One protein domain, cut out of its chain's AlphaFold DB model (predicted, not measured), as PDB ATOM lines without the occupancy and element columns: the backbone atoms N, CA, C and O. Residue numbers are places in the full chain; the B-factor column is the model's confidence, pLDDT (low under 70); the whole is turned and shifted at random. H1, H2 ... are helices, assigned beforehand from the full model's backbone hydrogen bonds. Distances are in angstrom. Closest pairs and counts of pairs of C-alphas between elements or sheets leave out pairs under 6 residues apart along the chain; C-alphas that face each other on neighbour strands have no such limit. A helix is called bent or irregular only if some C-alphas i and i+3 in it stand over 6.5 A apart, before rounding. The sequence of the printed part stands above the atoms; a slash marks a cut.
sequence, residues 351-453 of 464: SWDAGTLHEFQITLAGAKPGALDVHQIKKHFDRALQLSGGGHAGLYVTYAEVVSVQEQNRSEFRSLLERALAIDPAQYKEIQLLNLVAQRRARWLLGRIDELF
ATOM      1  N   SER A 351      -8.469   4.020  34.036       96.81
ATOM      2  CA  SER A 351      -8.196   3.550  35.402       96.81
ATOM      3  C   SER A 351      -6.901   4.105  36.004       96.81
ATOM      4  O   SER A 351      -6.603   3.831  37.168       96.81
ATOM      5  N   TRP A 352      -6.138   4.897  35.238       94.56
ATOM      6  CA  TRP A 352      -4.890   5.496  35.706       94.56
ATOM      7  C   TRP A 352      -5.107   6.364  36.954       94.56
ATOM      8  O   TRP A 352      -6.090   7.102  37.054       94.56
ATOM      9  N   ASP A 353      -4.165   6.255  37.899       87.69
ATOM     10  CA  ASP A 353      -4.172   6.967  39.184       87.69
ATOM     11  C   ASP A 353      -5.515   6.837  39.932       87.69
ATOM     12  O   ASP A 353      -6.103   7.809  40.395       87.69
ATOM     13  N   ALA A 354      -6.054   5.611  39.961       87.50
ATOM     14  CA  ALA A 354      -7.305   5.250  40.630       87.50
ATOM     15  C   ALA A 354      -8.517   6.140  40.259       87.50
ATOM     16  O   ALA A 354      -9.451   6.308  41.042       87.50
ATOM     17  N   GLY A 355      -8.537   6.668  39.028       88.88
ATOM     18  CA  GLY A 355      -9.654   7.443  38.484       88.88
ATOM     19  C   GLY A 355      -9.491   8.965  38.531       88.88
ATOM     20  O   GLY A 355     -10.435   9.666  38.164       88.88
ATOM     21  N   THR A 356      -8.316   9.500  38.889       89.81
ATOM     22  CA  THR A 356      -8.013  10.950  38.858       89.81
ATOM     23  C   THR A 356      -8.344  11.615  37.507       89.81
ATOM     24  O   THR A 356      -8.749  12.778  37.464       89.81
ATOM     25  N   LEU A 357      -8.277  10.887  36.382       95.81
ATOM     26  CA  LEU A 357      -8.702  11.406  35.070       95.81
ATOM     27  C   LEU A 357     -10.207  11.731  34.998       95.81
ATOM     28  O   LEU A 357     -10.610  12.662  34.301       95.81
ATOM     29  N   HIS A 358     -11.052  10.998  35.719       97.38
ATOM     30  CA  HIS A 358     -12.477  11.309  35.812       97.38
ATOM     31  C   HIS A 358     -12.751  12.450  36.804       97.38
ATOM     32  O   HIS A 358     -13.609  13.283  36.523       97.38
ATOM     33  N   GLU A 359     -11.983  12.576  37.894       92.06
ATOM     34  CA  GLU A 359     -12.041  13.767  38.762       92.06
ATOM     35  C   GLU A 359     -11.662  15.048  37.990       92.06
ATOM     36  O   GLU A 359     -12.292  16.104  38.135       92.06
ATOM     37  N   PHE A 360     -10.698  14.950  37.071       93.81
ATOM     38  CA  PHE A 360     -10.352  16.051  36.176       93.81
ATOM     39  C   PHE A 360     -11.488  16.371  35.181       93.81
ATOM     40  O   PHE A 360     -11.713  17.545  34.901       93.81
ATOM     41  N   GLN A 361     -12.285  15.398  34.713       95.38
ATOM     42  CA  GLN A 361     -13.478  15.708  33.900       95.38
ATOM     43  C   GLN A 361     -14.523  16.523  34.682       95.38
ATOM     44  O   GLN A 361     -15.095  17.460  34.127       95.38
ATOM     45  N   ILE A 362     -14.726  16.238  35.977       94.12
ATOM     46  CA  ILE A 362     -15.601  17.042  36.856       94.12
ATOM     47  C   ILE A 362     -15.056  18.477  36.955       94.12
ATOM     48  O   ILE A 362     -15.766  19.441  36.665       94.12
ATOM     49  N   THR A 363     -13.767  18.617  37.283       89.75
ATOM     50  CA  THR A 363     -13.076  19.917  37.387       89.75
ATOM     51  C   THR A 363     -13.159  20.724  36.087       89.75
ATOM     52  O   THR A 363     -13.370  21.938  36.107       89.75
ATOM     53  N   LEU A 364     -12.987  20.057  34.941       90.38
ATOM     54  CA  LEU A 364     -13.008  20.677  33.621       90.38
ATOM     55  C   LEU A 364     -14.420  21.115  33.228       90.38
ATOM     56  O   LEU A 364     -14.563  22.196  32.663       90.38
ATOM     57  N   ALA A 365     -15.458  20.342  33.563       89.44
ATOM     58  CA  ALA A 365     -16.846  20.733  33.329       89.44
ATOM     59  C   ALA A 365     -17.195  22.044  34.059       89.44
ATOM     60  O   ALA A 365     -17.657  22.983  33.415       89.44
ATOM     61  N   GLY A 366     -16.836  22.171  35.344       83.62
ATOM     62  CA  GLY A 366     -16.982  23.412  36.130       83.62
ATOM     63  C   GLY A 366     -16.111  24.600  35.676       83.62
ATOM     64  O   GLY A 366     -16.178  25.694  36.248       83.62
ATOM     65  N   ALA A 367     -15.272  24.410  34.652       81.06
ATOM     66  CA  ALA A 367     -14.506  25.470  34.004       81.06
ATOM     67  C   ALA A 367     -15.096  25.920  32.651       81.06
ATOM     68  O   ALA A 367     -14.676  26.967  32.149       81.06
ATOM     69  N   LYS A 368     -16.052  25.181  32.066       81.69
ATOM     70  CA  LYS A 368     -16.676  25.539  30.781       81.69
ATOM     71  C   LYS A 368     -17.786  26.586  30.980       81.69
ATOM     72  O   LYS A 368     -18.563  26.466  31.923       81.69
ATOM     73  N   PRO A 369     -17.911  27.600  30.104       76.19
ATOM     74  CA  PRO A 369     -19.080  28.478  30.098       76.19
ATOM     75  C   PRO A 369     -20.337  27.729  29.630       76.19
ATOM     76  O   PRO A 369     -20.310  27.097  28.575       76.19
ATOM     77  N   GLY A 370     -21.443  27.846  30.369       81.50
ATOM     78  CA  GLY A 370     -22.742  27.265  30.010       81.50
ATOM     79  C   GLY A 370     -23.420  26.544  31.176       81.50
ATOM     80  O   GLY A 370     -23.007  26.678  32.326       81.50
ATOM     81  N   ALA A 371     -24.469  25.779  30.870       84.31
ATOM     82  CA  ALA A 371     -25.061  24.831  31.811       84.31
ATOM     83  C   ALA A 371     -24.197  23.559  31.910       84.31
ATOM     84  O   ALA A 371     -23.569  23.154  30.929       84.31
ATOM     85  N   LEU A 372     -24.183  22.916  33.080       87.88
ATOM     86  CA  LEU A 372     -23.502  21.638  33.280       87.88
ATOM     87  C   LEU A 372     -24.373  20.474  32.788       87.88
ATOM     88  O   LEU A 372     -25.556  20.399  33.107       87.88
ATOM     89  N   ASP A 373     -23.767  19.497  32.108       93.19
ATOM     90  CA  ASP A 373     -24.357  18.156  31.990       93.19
ATOM     91  C   ASP A 373     -24.089  17.389  33.295       93.19
ATOM     92  O   ASP A 373     -23.160  16.583  33.401       93.19
ATOM     93  N   VAL A 374     -24.891  17.685  34.321       93.31
ATOM     94  CA  VAL A 374     -24.784  17.077  35.658       93.31
ATOM     95  C   VAL A 374     -24.867  15.548  35.590       93.31
ATOM     96  O   VAL A 374     -24.172  14.856  36.330       93.31
ATOM     97  N   HIS A 375     -25.638  14.995  34.649       94.62
ATOM     98  CA  HIS A 375     -25.743  13.553  34.439       94.62
ATOM     99  C   HIS A 375     -24.431  12.944  33.912       94.62
ATOM    100  O   HIS A 375     -23.992  11.907  34.414       94.62
ATOM    101  N   GLN A 376     -23.762  13.574  32.944       94.75
ATOM    102  CA  GLN A 376     -22.453  13.119  32.465       94.75
ATOM    103  C   GLN A 376     -21.344  13.333  33.508       94.75
ATOM    104  O   GLN A 376     -20.491  12.460  33.674       94.75
ATOM    105  N   ILE A 377     -21.379  14.438  34.259       96.00
ATOM    106  CA  ILE A 377     -20.451  14.692  35.372       96.00
ATOM    107  C   ILE A 377     -20.623  13.629  36.463       96.00
ATOM    108  O   ILE A 377     -19.634  13.077  36.947       96.00
ATOM    109  N   LYS A 378     -21.867  13.263  36.793       97.06
ATOM    110  CA  LYS A 378     -22.166  12.209  37.764       97.06
ATOM    111  C   LYS A 378     -21.617  10.842  37.348       97.06
ATOM    112  O   LYS A 378     -21.048  10.161  38.194       97.06
ATOM    113  N   LYS A 379     -21.664  10.462  36.063       98.12
ATOM    114  CA  LYS A 379     -20.999   9.226  35.590       98.12
ATOM    115  C   LYS A 379     -19.492   9.240  35.858       98.12
ATOM    116  O   LYS A 379     -18.935   8.216  36.242       98.12
ATOM    117  N   HIS A 380     -18.830  10.384  35.668       98.00
ATOM    118  CA  HIS A 380     -17.406  10.522  35.976       98.00
ATOM    119  C   HIS A 380     -17.134  10.456  37.484       98.00
ATOM    120  O   HIS A 380     -16.200   9.771  37.889       98.00
ATOM    121  N   PHE A 381     -17.984  11.062  38.317       98.12
ATOM    122  CA  PHE A 381     -17.914  10.912  39.773       98.12
ATOM    123  C   PHE A 381     -18.095   9.460  40.226       98.12
ATOM    124  O   PHE A 381     -17.240   8.934  40.929       98.12
ATOM    125  N   ASP A 382     -19.152   8.785  39.775       98.38
ATOM    126  CA  ASP A 382     -19.451   7.404  40.167       98.38
ATOM    127  C   ASP A 382     -18.352   6.429  39.688       98.38
ATOM    128  O   ASP A 382     -17.993   5.492  40.406       98.38
ATOM    129  N   ARG A 383     -17.739   6.675  38.517       98.31
ATOM    130  CA  ARG A 383     -16.600   5.886  38.012       98.31
ATOM    131  C   ARG A 383     -15.299   6.168  38.772       98.31
ATOM    132  O   ARG A 383     -14.594   5.219  39.110       98.31
ATOM    133  N   ALA A 384     -14.996   7.426  39.096       96.38
ATOM    134  CA  ALA A 384     -13.863   7.784  39.957       96.38
ATOM    135  C   ALA A 384     -14.015   7.188  41.367       96.38
ATOM    136  O   ALA A 384     -13.057   6.668  41.937       96.38
ATOM    137  N   LEU A 385     -15.234   7.197  41.914       97.56
ATOM    138  CA  LEU A 385     -15.568   6.625  43.217       97.56
ATOM    139  C   LEU A 385     -15.330   5.108  43.233       97.56
ATOM    140  O   LEU A 385     -14.775   4.578  44.194       97.56
ATOM    141  N   GLN A 386     -15.698   4.419  42.148       98.06
ATOM    142  CA  GLN A 386     -15.449   2.988  41.973       98.06
ATOM    143  C   GLN A 386     -13.950   2.658  41.870       98.06
ATOM    144  O   GLN A 386     -13.505   1.680  42.465       98.06
ATOM    145  N   LEU A 387     -13.179   3.451  41.120       94.38
ATOM    146  CA  LEU A 387     -11.747   3.219  40.892       94.38
ATOM    147  C   LEU A 387     -10.883   3.539  42.125       94.38
ATOM    148  O   LEU A 387      -9.934   2.813  42.405       94.38
ATOM    149  N   SER A 388     -11.250   4.570  42.889       91.12
ATOM    150  CA  SER A 388     -10.581   4.984  44.134       91.12
ATOM    151  C   SER A 388     -11.021   4.205  45.380       91.12
ATOM    152  O   SER A 388     -10.527   4.460  46.481       91.12
ATOM    153  N   GLY A 389     -12.016   3.315  45.253       94.38
ATOM    154  CA  GLY A 389     -12.669   2.660  46.392       94.38
ATOM    155  C   GLY A 389     -13.303   3.640  47.392       94.38
ATOM    156  O   GLY A 389     -13.537   3.275  48.540       94.38
ATOM    157  N   GLY A 390     -13.530   4.896  46.990       93.00
ATOM    158  CA  GLY A 390     -13.989   5.979  47.860       93.00
ATOM    159  C   GLY A 390     -12.934   6.591  48.790       93.00
ATOM    160  O   GLY A 390     -13.306   7.447  49.589       93.00
ATOM    161  N   GLY A 391     -11.657   6.201  48.681       91.00
ATOM    162  CA  GLY A 391     -10.560   6.684  49.534       91.00
ATOM    163  C   GLY A 391      -9.968   8.049  49.153       91.00
ATOM    164  O   GLY A 391      -9.167   8.600  49.906       91.00
ATOM    165  N   HIS A 392     -10.341   8.606  47.997       87.00
ATOM    166  CA  HIS A 392      -9.876   9.917  47.539       87.00
ATOM    167  C   HIS A 392     -10.793  11.018  48.092       87.00
ATOM    168  O   HIS A 392     -11.907  11.214  47.609       87.00
ATOM    169  N   ALA A 393     -10.323  11.773  49.088       92.50
ATOM    170  CA  ALA A 393     -11.072  12.892  49.660       92.50
ATOM    171  C   ALA A 393     -11.259  14.049  48.655       92.50
ATOM    172  O   ALA A 393     -12.259  14.761  48.735       92.50
ATOM    173  N   GLY A 394     -10.333  14.206  47.696       89.81
ATOM    174  CA  GLY A 394     -10.404  15.202  46.617       89.81
ATOM    175  C   GLY A 394     -11.701  15.110  45.816       89.81
ATOM    176  O   GLY A 394     -12.446  16.083  45.760       89.81
ATOM    177  N   LEU A 395     -12.037  13.914  45.329       94.75
ATOM    178  CA  LEU A 395     -13.209  13.641  44.495       94.75
ATOM    179  C   LEU A 395     -14.525  14.212  45.049       94.75
ATOM    180  O   LEU A 395     -15.312  14.803  44.309       94.75
ATOM    181  N   TYR A 396     -14.761  14.058  46.354       98.00
ATOM    182  CA  TYR A 396     -15.955  14.582  47.023       98.00
ATOM    183  C   TYR A 396     -15.961  16.111  47.093       98.00
ATOM    184  O   TYR A 396     -16.999  16.732  46.868       98.00
ATOM    185  N   VAL A 397     -14.803  16.720  47.369       96.75
ATOM    186  CA  VAL A 397     -14.623  18.180  47.385       96.75
ATOM    187  C   VAL A 397     -14.822  18.753  45.984       96.75
ATOM    188  O   VAL A 397     -15.585  19.698  45.813       96.75
ATOM    189  N   THR A 398     -14.205  18.138  44.977       93.94
ATOM    190  CA  THR A 398     -14.297  18.524  43.567       93.94
ATOM    191  C   THR A 398     -15.738  18.465  43.051       93.94
ATOM    192  O   THR A 398     -16.184  19.404  42.394       93.94
ATOM    193  N   TYR A 399     -16.506  17.419  43.378       97.12
ATOM    194  CA  TYR A 399     -17.922  17.351  42.992       97.12
ATOM    195  C   TYR A 399     -18.787  18.364  43.751       97.12
ATOM    196  O   TYR A 399     -19.633  19.008  43.134       97.12
ATOM    197  N   ALA A 400     -18.550  18.566  45.052       97.31
ATOM    198  CA  ALA A 400     -19.276  19.561  45.839       97.31
ATOM    199  C   ALA A 400     -19.048  20.993  45.314       97.31
ATOM    200  O   ALA A 400     -20.011  21.731  45.113       97.31
ATOM    201  N   GLU A 401     -17.793  21.379  45.042       93.12
ATOM    202  CA  GLU A 401     -17.442  22.707  44.509       93.12
ATOM    203  C   GLU A 401     -17.965  22.958  43.084       93.12
ATOM    204  O   GLU A 401     -18.223  24.111  42.740       93.12
ATOM    205  N   VAL A 402     -18.109  21.917  42.251       91.81
ATOM    206  CA  VAL A 402     -18.568  22.052  40.855       91.81
ATOM    207  C   VAL A 402     -20.082  21.906  40.717       91.81
ATOM    208  O   VAL A 402     -20.722  22.773  40.130       91.81
ATOM    209  N   VAL A 403     -20.652  20.804  41.209       95.75
ATOM    210  CA  VAL A 403     -22.053  20.440  40.965       95.75
ATOM    211  C   VAL A 403     -22.948  21.008  42.051       95.75
ATOM    212  O   VAL A 403     -23.830  21.806  41.749       95.75
ATOM    213  N   SER A 404     -22.712  20.646  43.314       96.50
ATOM    214  CA  SER A 404     -23.650  20.974  44.391       96.50
ATOM    215  C   SER A 404     -23.796  22.486  44.591       96.50
ATOM    216  O   SER A 404     -24.906  22.946  44.830       96.50
ATOM    217  N   VAL A 405     -22.720  23.274  44.425       93.62
ATOM    218  CA  VAL A 405     -22.797  24.752  44.417       93.62
ATOM    219  C   VAL A 405     -23.596  25.283  43.222       93.62
ATOM    220  O   VAL A 405     -24.425  26.170  43.410       93.62
ATOM    221  N   GLN A 406     -23.396  24.767  42.002       91.25
ATOM    222  CA  GLN A 406     -24.125  25.266  40.828       91.25
ATOM    223  C   GLN A 406     -25.622  24.923  40.881       91.25
ATOM    224  O   GLN A 406     -26.451  25.787  40.613       91.25
ATOM    225  N   GLU A 407     -25.967  23.705  41.299       93.44
ATOM    226  CA  GLU A 407     -27.354  23.257  41.497       93.44
ATOM    227  C   GLU A 407     -27.988  23.823  42.788       93.44
ATOM    228  O   GLU A 407     -29.105  23.455  43.143       93.44
ATOM    229  N   GLN A 408     -27.264  24.675  43.529       94.50
ATOM    230  CA  GLN A 408     -27.649  25.236  44.834       94.50
ATOM    231  C   GLN A 408     -28.070  24.184  45.888       94.50
ATOM    232  O   GLN A 408     -28.709  24.496  46.893       94.50
ATOM    233  N   ASN A 409     -27.627  22.932  45.734       96.31
ATOM    234  CA  ASN A 409     -27.914  21.837  46.655       96.31
ATOM    235  C   ASN A 409     -27.000  21.874  47.895       96.31
ATOM    236  O   ASN A 409     -26.060  21.087  48.056       96.31
ATOM    237  N   ARG A 410     -27.330  22.784  48.815       97.12
ATOM    238  CA  ARG A 410     -26.675  22.986  50.118       97.12
ATOM    239  C   ARG A 410     -26.603  21.707  50.971       97.12
ATOM    240  O   ARG A 410     -25.667  21.544  51.757       97.12
ATOM    241  N   SER A 411     -27.562  20.789  50.807       97.62
ATOM    242  CA  SER A 411     -27.628  19.524  51.556       97.62
ATOM    243  C   SER A 411     -26.611  18.487  51.056       97.62
ATOM    244  O   SER A 411     -25.875  17.901  51.854       97.62
ATOM    245  N   GLU A 412     -26.496  18.322  49.734       97.62
ATOM    246  CA  GLU A 412     -25.512  17.440  49.101       97.62
ATOM    247  C   GLU A 412     -24.090  17.966  49.321       97.62
ATOM    248  O   GLU A 412     -23.215  17.202  49.725       97.62
ATOM    249  N   PHE A 413     -23.881  19.279  49.158       98.44
ATOM    250  CA  PHE A 413     -22.597  19.940  49.408       98.44
ATOM    251  C   PHE A 413     -22.048  19.618  50.801       98.44
ATOM    252  O   PHE A 413     -20.910  19.167  50.938       98.44
ATOM    253  N   ARG A 414     -22.877  19.785  51.843       98.44
ATOM    254  CA  ARG A 414     -22.508  19.439  53.220       98.44
ATOM    255  C   ARG A 414     -22.156  17.954  53.347       98.44
ATOM    256  O   ARG A 414     -21.072  17.636  53.829       98.44
ATOM    257  N   SER A 415     -23.032  17.069  52.871       98.44
ATOM    258  CA  SER A 415     -22.864  15.610  52.953       98.44
ATOM    259  C   SER A 415     -21.568  15.119  52.289       98.44
ATOM    260  O   SER A 415     -20.837  14.302  52.853       98.44
ATOM    261  N   LEU A 416     -21.222  15.655  51.115       98.56
ATOM    262  CA  LEU A 416     -19.986  15.319  50.404       98.56
ATOM    263  C   LEU A 416     -18.733  15.804  51.144       98.56
ATOM    264  O   LEU A 416     -17.764  15.053  51.263       98.56
ATOM    265  N   LEU A 417     -18.743  17.027  51.677       98.56
ATOM    266  CA  LEU A 417     -17.602  17.562  52.425       98.56
ATOM    267  C   LEU A 417     -17.426  16.883  53.792       98.56
ATOM    268  O   LEU A 417     -16.294  16.639  54.207       98.56
ATOM    269  N   GLU A 418     -18.514  16.506  54.462       98.56
ATOM    270  CA  GLU A 418     -18.474  15.693  55.684       98.56
ATOM    271  C   GLU A 418     -17.933  14.279  55.388       98.56
ATOM    272  O   GLU A 418     -17.070  13.793  56.122       98.56
ATOM    273  N   ARG A 419     -18.302  13.658  54.254       98.19
ATOM    274  CA  ARG A 419     -17.676  12.405  53.779       98.19
ATOM    275  C   ARG A 419     -16.182  12.552  53.483       98.19
ATOM    276  O   ARG A 419     -15.417  11.663  53.844       98.19
ATOM    277  N   ALA A 420     -15.749  13.662  52.880       97.69
ATOM    278  CA  ALA A 420     -14.328  13.934  52.642       97.69
ATOM    279  C   ALA A 420     -13.523  14.024  53.954       97.69
ATOM    280  O   ALA A 420     -12.367  13.602  54.010       97.69
ATOM    281  N   LEU A 421     -14.138  14.559  55.016       98.31
ATOM    282  CA  LEU A 421     -13.549  14.680  56.355       98.31
ATOM    283  C   LEU A 421     -13.595  13.381  57.175       98.31
ATOM    284  O   LEU A 421     -12.789  13.231  58.088       98.31
ATOM    285  N   ALA A 422     -14.491  12.447  56.848       98.31
ATOM    286  CA  ALA A 422     -14.600  11.146  57.512       98.31
ATOM    287  C   ALA A 422     -13.553  10.109  57.047       98.31
ATOM    288  O   ALA A 422     -13.402   9.066  57.681       98.31
ATOM    289  N   ILE A 423     -12.838  10.372  55.948       97.00
ATOM    290  CA  ILE A 423     -11.736   9.526  55.466       97.00
ATOM    291  C   ILE A 423     -10.533   9.673  56.401       97.00
ATOM    292  O   ILE A 423     -10.085  10.785  56.661       97.00
ATOM    293  N   ASP A 424      -9.962   8.559  56.853       96.75
ATOM    294  CA  ASP A 424      -8.688   8.535  57.577       96.75
ATOM    295  C   ASP A 424      -7.511   8.588  56.580       96.75
ATOM    296  O   ASP A 424      -7.280   7.608  55.863       96.75
ATOM    297  N   PRO A 425      -6.733   9.688  56.506       90.25
ATOM    298  CA  PRO A 425      -5.631   9.795  55.552       90.25
ATOM    299  C   PRO A 425      -4.493   8.801  55.824       90.25
ATOM    300  O   PRO A 425      -3.761   8.458  54.898       90.25
ATOM    301  N   ALA A 426      -4.344   8.307  57.060       91.44
ATOM    302  CA  ALA A 426      -3.258   7.403  57.430       91.44
ATOM    303  C   ALA A 426      -3.421   5.989  56.845       91.44
ATOM    304  O   ALA A 426      -2.429   5.266  56.730       91.44
ATOM    305  N   GLN A 427      -4.636   5.611  56.430       93.56
ATOM    306  CA  GLN A 427      -4.915   4.344  55.741       93.56
ATOM    307  C   GLN A 427      -4.474   4.362  54.266       93.56
ATOM    308  O   GLN A 427      -4.245   3.306  53.680       93.56
ATOM    309  N   TYR A 428      -4.292   5.549  53.677       86.62
ATOM    310  CA  TYR A 428      -4.009   5.740  52.252       86.62
ATOM    311  C   TYR A 428      -2.632   6.388  52.037       86.62
ATOM    312  O   TYR A 428      -2.524   7.460  51.448       86.62
ATOM    313  N   LYS A 429      -1.565   5.745  52.536       85.31
ATOM    314  CA  LYS A 429      -0.214   6.337  52.641       85.31
ATOM    315  C   LYS A 429       0.348   6.957  51.356       85.31
ATOM    316  O   LYS A 429       0.956   8.015  51.446       85.31
ATOM    317  N   GLU A 430       0.105   6.378  50.183       80.31
ATOM    318  CA  GLU A 430       0.590   6.935  48.903       80.31
ATOM    319  C   GLU A 430      -0.113   8.247  48.486       80.31
ATOM    320  O   GLU A 430       0.362   8.942  47.594       80.31
ATOM    321  N   ILE A 431      -1.233   8.607  49.129       81.00
ATOM    322  CA  ILE A 431      -2.013   9.832  48.878       81.00
ATOM    323  C   ILE A 431      -2.359  10.592  50.173       81.00
ATOM    324  O   ILE A 431      -3.250  11.446  50.171       81.00
ATOM    325  N   GLN A 432      -1.673  10.312  51.288       85.06
ATOM    326  CA  GLN A 432      -1.998  10.886  52.601       85.06
ATOM    327  C   GLN A 432      -1.975  12.422  52.564       85.06
ATOM    328  O   GLN A 432      -2.939  13.066  52.986       85.06
ATOM    329  N   LEU A 433      -0.927  13.013  51.981       82.88
ATOM    330  CA  LEU A 433      -0.794  14.460  51.823       82.88
ATOM    331  C   LEU A 433      -1.930  15.051  50.967       82.88
ATOM    332  O   LEU A 433      -2.464  16.113  51.290       82.88
ATOM    333  N   LEU A 434      -2.339  14.360  49.895       85.50
ATOM    334  CA  LEU A 434      -3.430  14.792  49.011       85.50
ATOM    335  C   LEU A 434      -4.778  14.789  49.746       85.50
ATOM    336  O   LEU A 434      -5.530  15.764  49.657       85.50
ATOM    337  N   ASN A 435      -5.053  13.748  50.534       88.44
ATOM    338  CA  ASN A 435      -6.244  13.687  51.377       88.44
ATOM    339  C   ASN A 435      -6.233  14.784  52.456       88.44
ATOM    340  O   ASN A 435      -7.248  15.455  52.650       88.44
ATOM    341  N   LEU A 436      -5.087  15.070  53.083       89.50
ATOM    342  CA  LEU A 436      -4.950  16.176  54.040       89.50
ATOM    343  C   LEU A 436      -5.165  17.559  53.385       89.50
ATOM    344  O   LEU A 436      -5.803  18.431  53.989       89.50
ATOM    345  N   VAL A 437      -4.712  17.765  52.140       89.38
ATOM    346  CA  VAL A 437      -5.019  18.965  51.331       89.38
ATOM    347  C   VAL A 437      -6.521  19.076  51.056       89.38
ATOM    348  O   VAL A 437      -7.105  20.141  51.273       89.38
ATOM    349  N   ALA A 438      -7.165  17.995  50.613       90.81
ATOM    350  CA  ALA A 438      -8.601  17.982  50.336       90.81
ATOM    351  C   ALA A 438      -9.419  18.279  51.605       90.81
ATOM    352  O   ALA A 438     -10.291  19.142  51.593       90.81
ATOM    353  N   GLN A 439      -9.066  17.680  52.742       95.31
ATOM    354  CA  GLN A 439      -9.705  17.944  54.036       95.31
ATOM    355  C   GLN A 439      -9.459  19.365  54.562       95.31
ATOM    356  O   GLN A 439     -10.287  19.915  55.294       95.31
ATOM    357  N   ARG A 440      -8.328  19.988  54.213       93.50
ATOM    358  CA  ARG A 440      -8.060  21.411  54.478       93.50
ATOM    359  C   ARG A 440      -8.960  22.319  53.630       93.50
ATOM    360  O   ARG A 440      -9.433  23.331  54.149       93.50
ATOM    361  N   ARG A 441      -9.237  21.956  52.370       93.00
ATOM    362  CA  ARG A 441     -10.204  22.657  51.504       93.00
ATOM    363  C   ARG A 441     -11.642  22.448  51.993       93.00
ATOM    364  O   ARG A 441     -12.342  23.434  52.181       93.00
ATOM    365  N   ALA A 442     -12.040  21.216  52.319       96.88
ATOM    366  CA  ALA A 442     -13.375  20.872  52.822       96.88
ATOM    367  C   ALA A 442     -13.771  21.660  54.082       96.88
ATOM    368  O   ALA A 442     -14.846  22.254  54.123       96.88
ATOM    369  N   ARG A 443     -12.879  21.756  55.080       97.56
ATOM    370  CA  ARG A 443     -13.098  22.589  56.280       97.56
ATOM    371  C   ARG A 443     -13.302  24.070  55.951       97.56
ATOM    372  O   ARG A 443     -14.161  24.711  56.545       97.56
ATOM    373  N   TRP A 444     -12.525  24.610  55.011       94.31
ATOM    374  CA  TRP A 444     -12.633  26.011  54.591       94.31
ATOM    375  C   TRP A 444     -13.914  26.294  53.790       94.31
ATOM    376  O   TRP A 444     -14.482  27.371  53.923       94.31
ATOM    377  N   LEU A 445     -14.387  25.324  53.004       95.12
ATOM    378  CA  LEU A 445     -15.658  25.394  52.279       95.12
ATOM    379  C   LEU A 445     -16.871  25.307  53.214       95.12
ATOM    380  O   LEU A 445     -17.776  26.128  53.110       95.12
ATOM    381  N   LEU A 446     -16.880  24.356  54.159       96.81
ATOM    382  CA  LEU A 446     -17.947  24.234  55.162       96.81
ATOM    383  C   LEU A 446     -18.054  25.495  56.029       96.81
ATOM    384  O   LEU A 446     -19.157  25.965  56.284       96.81
ATOM    385  N   GLY A 447     -16.918  26.089  56.409       95.19
ATOM    386  CA  GLY A 447     -16.866  27.372  57.119       95.19
ATOM    387  C   GLY A 447     -17.305  28.594  56.299       95.19
ATOM    388  O   GLY A 447     -17.269  29.700  56.829       95.19
ATOM    389  N   ARG A 448     -17.689  28.411  55.028       91.88
ATOM    390  CA  ARG A 448     -18.204  29.446  54.114       91.88
ATOM    391  C   ARG A 448     -19.502  29.017  53.415       91.88
ATOM    392  O   ARG A 448     -19.864  29.590  52.393       91.88
ATOM    393  N   ILE A 449     -20.208  28.006  53.935       93.62
ATOM    394  CA  ILE A 449     -21.424  27.465  53.301       93.62
ATOM    395  C   ILE A 449     -22.529  28.526  53.138       93.62
ATOM    396  O   ILE A 449     -23.275  28.490  52.168       93.62
ATOM    397  N   ASP A 450     -22.588  29.516  54.027       92.31
ATOM    398  CA  ASP A 450     -23.550  30.628  53.965       92.31
ATOM    399  C   ASP A 450     -23.167  31.716  52.939       92.31
ATOM    400  O   ASP A 450     -23.968  32.583  52.625       92.31
ATOM    401  N   GLU A 451     -21.958  31.652  52.366       90.62
ATOM    402  CA  GLU A 451     -21.500  32.533  51.277       90.62
ATOM    403  C   GLU A 451     -21.611  31.876  49.884       90.62
ATOM    404  O   GLU A 451     -21.316  32.514  48.870       90.62
ATOM    405  N   LEU A 452     -21.943  30.581  49.826       91.50
ATOM    406  CA  LEU A 452     -21.935  29.755  48.606       91.50
ATOM    407  C   LEU A 452     -23.338  29.356  48.128       91.50
ATOM    408  O   LEU A 452     -23.505  28.936  46.981       91.50
ATOM    409  N   PHE A 453     -24.330  29.492  49.003       94.50
ATOM    410  CA  PHE A 453     -25.725  29.159  48.752       94.50
ATOM    411  C   PHE A 453     -26.588  30.370  49.073       94.50
ATOM    412  O   PHE A 453     -26.356  31.036  50.080       94.50
TER     413      PHE A 453
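This is residues 351 to 453 of the 464 residues of an uncharacterized protein of Acidobacteria bacterium (UniProt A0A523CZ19). Five helices lie nearly lengthwise in an up-and-down bundle, with H3 in the middle, the pair H1 and H2 on one side of it and the pair H4 and H5 on the other. The two pairs are held apart by H3, which takes part in both three-helix groups, H1 with H2 and H3, and H3 with H4 and H5; the bundle is well formed, its helices mostly aligned, with H5 the most tilted against its neighbours. The printed part has 103 residues with five named helices, in the order H1, H2, H3, H4, H5, and no named strand; the class is all helix. The whole is compact, with a radius of gyration of the C-alphas of 13.0 A, and the C-alphas span 37 by 31 by 18 A along their three main axes.

H1, residues 352 to 365, and H2, residues 374 to 387, form a helical hairpin: they touch, closest at the C-alphas of Gly 355 and Ala 384, 4.5 A apart, and run opposite ways at a shallow tilt of 16 degrees. H3, residues 393 to 406, is the hub and touches the four other helices. H2 and H3 form a hairpin at a shallow tilt of 8 degrees, opposite ways; their closest C-alphas are those of Val 374 and Val 403, 6.9 A apart. H1 touches H3 with residues 359 to 365 alone, closest at the C-alphas of Glu 359 and Leu 395, 5.9 A apart; these two helices run the same way at a shallow tilt of 17 degrees. H4, residues 410 to 422, makes a hairpin with H3, opposite ways at a shallow tilt of 8 degrees, and their closest C-alphas, of Ala 393 and Ala 420, are 4.5 A apart. H5, residues 429 to 446, makes a hairpin with H4: they run opposite ways at a shallow tilt of 34 degrees, only just short of steep, with the C-alphas of Leu 417 and Ala 442 closest at 5.4 A. H5 touches H4 with its residues 438 to 446 alone. H5 touches H3 with its residues 434 to 442 alone, closest at the C-alphas of Gly 394 and Ala 438, 5.0 A apart; they run the same way at a shallow tilt of 30 degrees. H1 and H2 are both apart from H4 and H5. In H2 and H4 every O i to N i+4 pair is within hydrogen-bond range; in H1 it is 7 of 10, in H3 8 of 10 and in H5 12 of 14.

H1 begins with C-alpha 352 at (-4.890, 5.496, 35.706) and is 19.5 A long; it is irregular, with C-alphas 354 and 357 8.4 A apart. H2 is 19.7 A long. H3 is 20.0 A long, from C-alpha 393 at (-11.072, 12.892, 49.660) to C-alpha 406; it is neither bent nor irregular, but only just: C-alphas 401 and 404 are 6.4 A apart. H4 is 18.5 A long. H5, the longest with 18 residues, measures 25.3 A and ends with C-alpha 446 at (-17.947, 24.234, 55.162); it is irregular, with C-alphas 430 and 433 8.2 A apart, and has a kink of 26 degrees near residue 436.

The two C-alphas farthest apart are those of Gly 370 and Ala 426, 39.1 A. The printed part has no cut and no long link: H2 to H3 and H3 to H4 are tight links, H1 to H2 and H4 to H5 short ones. The mean pLDDT of the printed part is 92.9, and no printed residue is under 70.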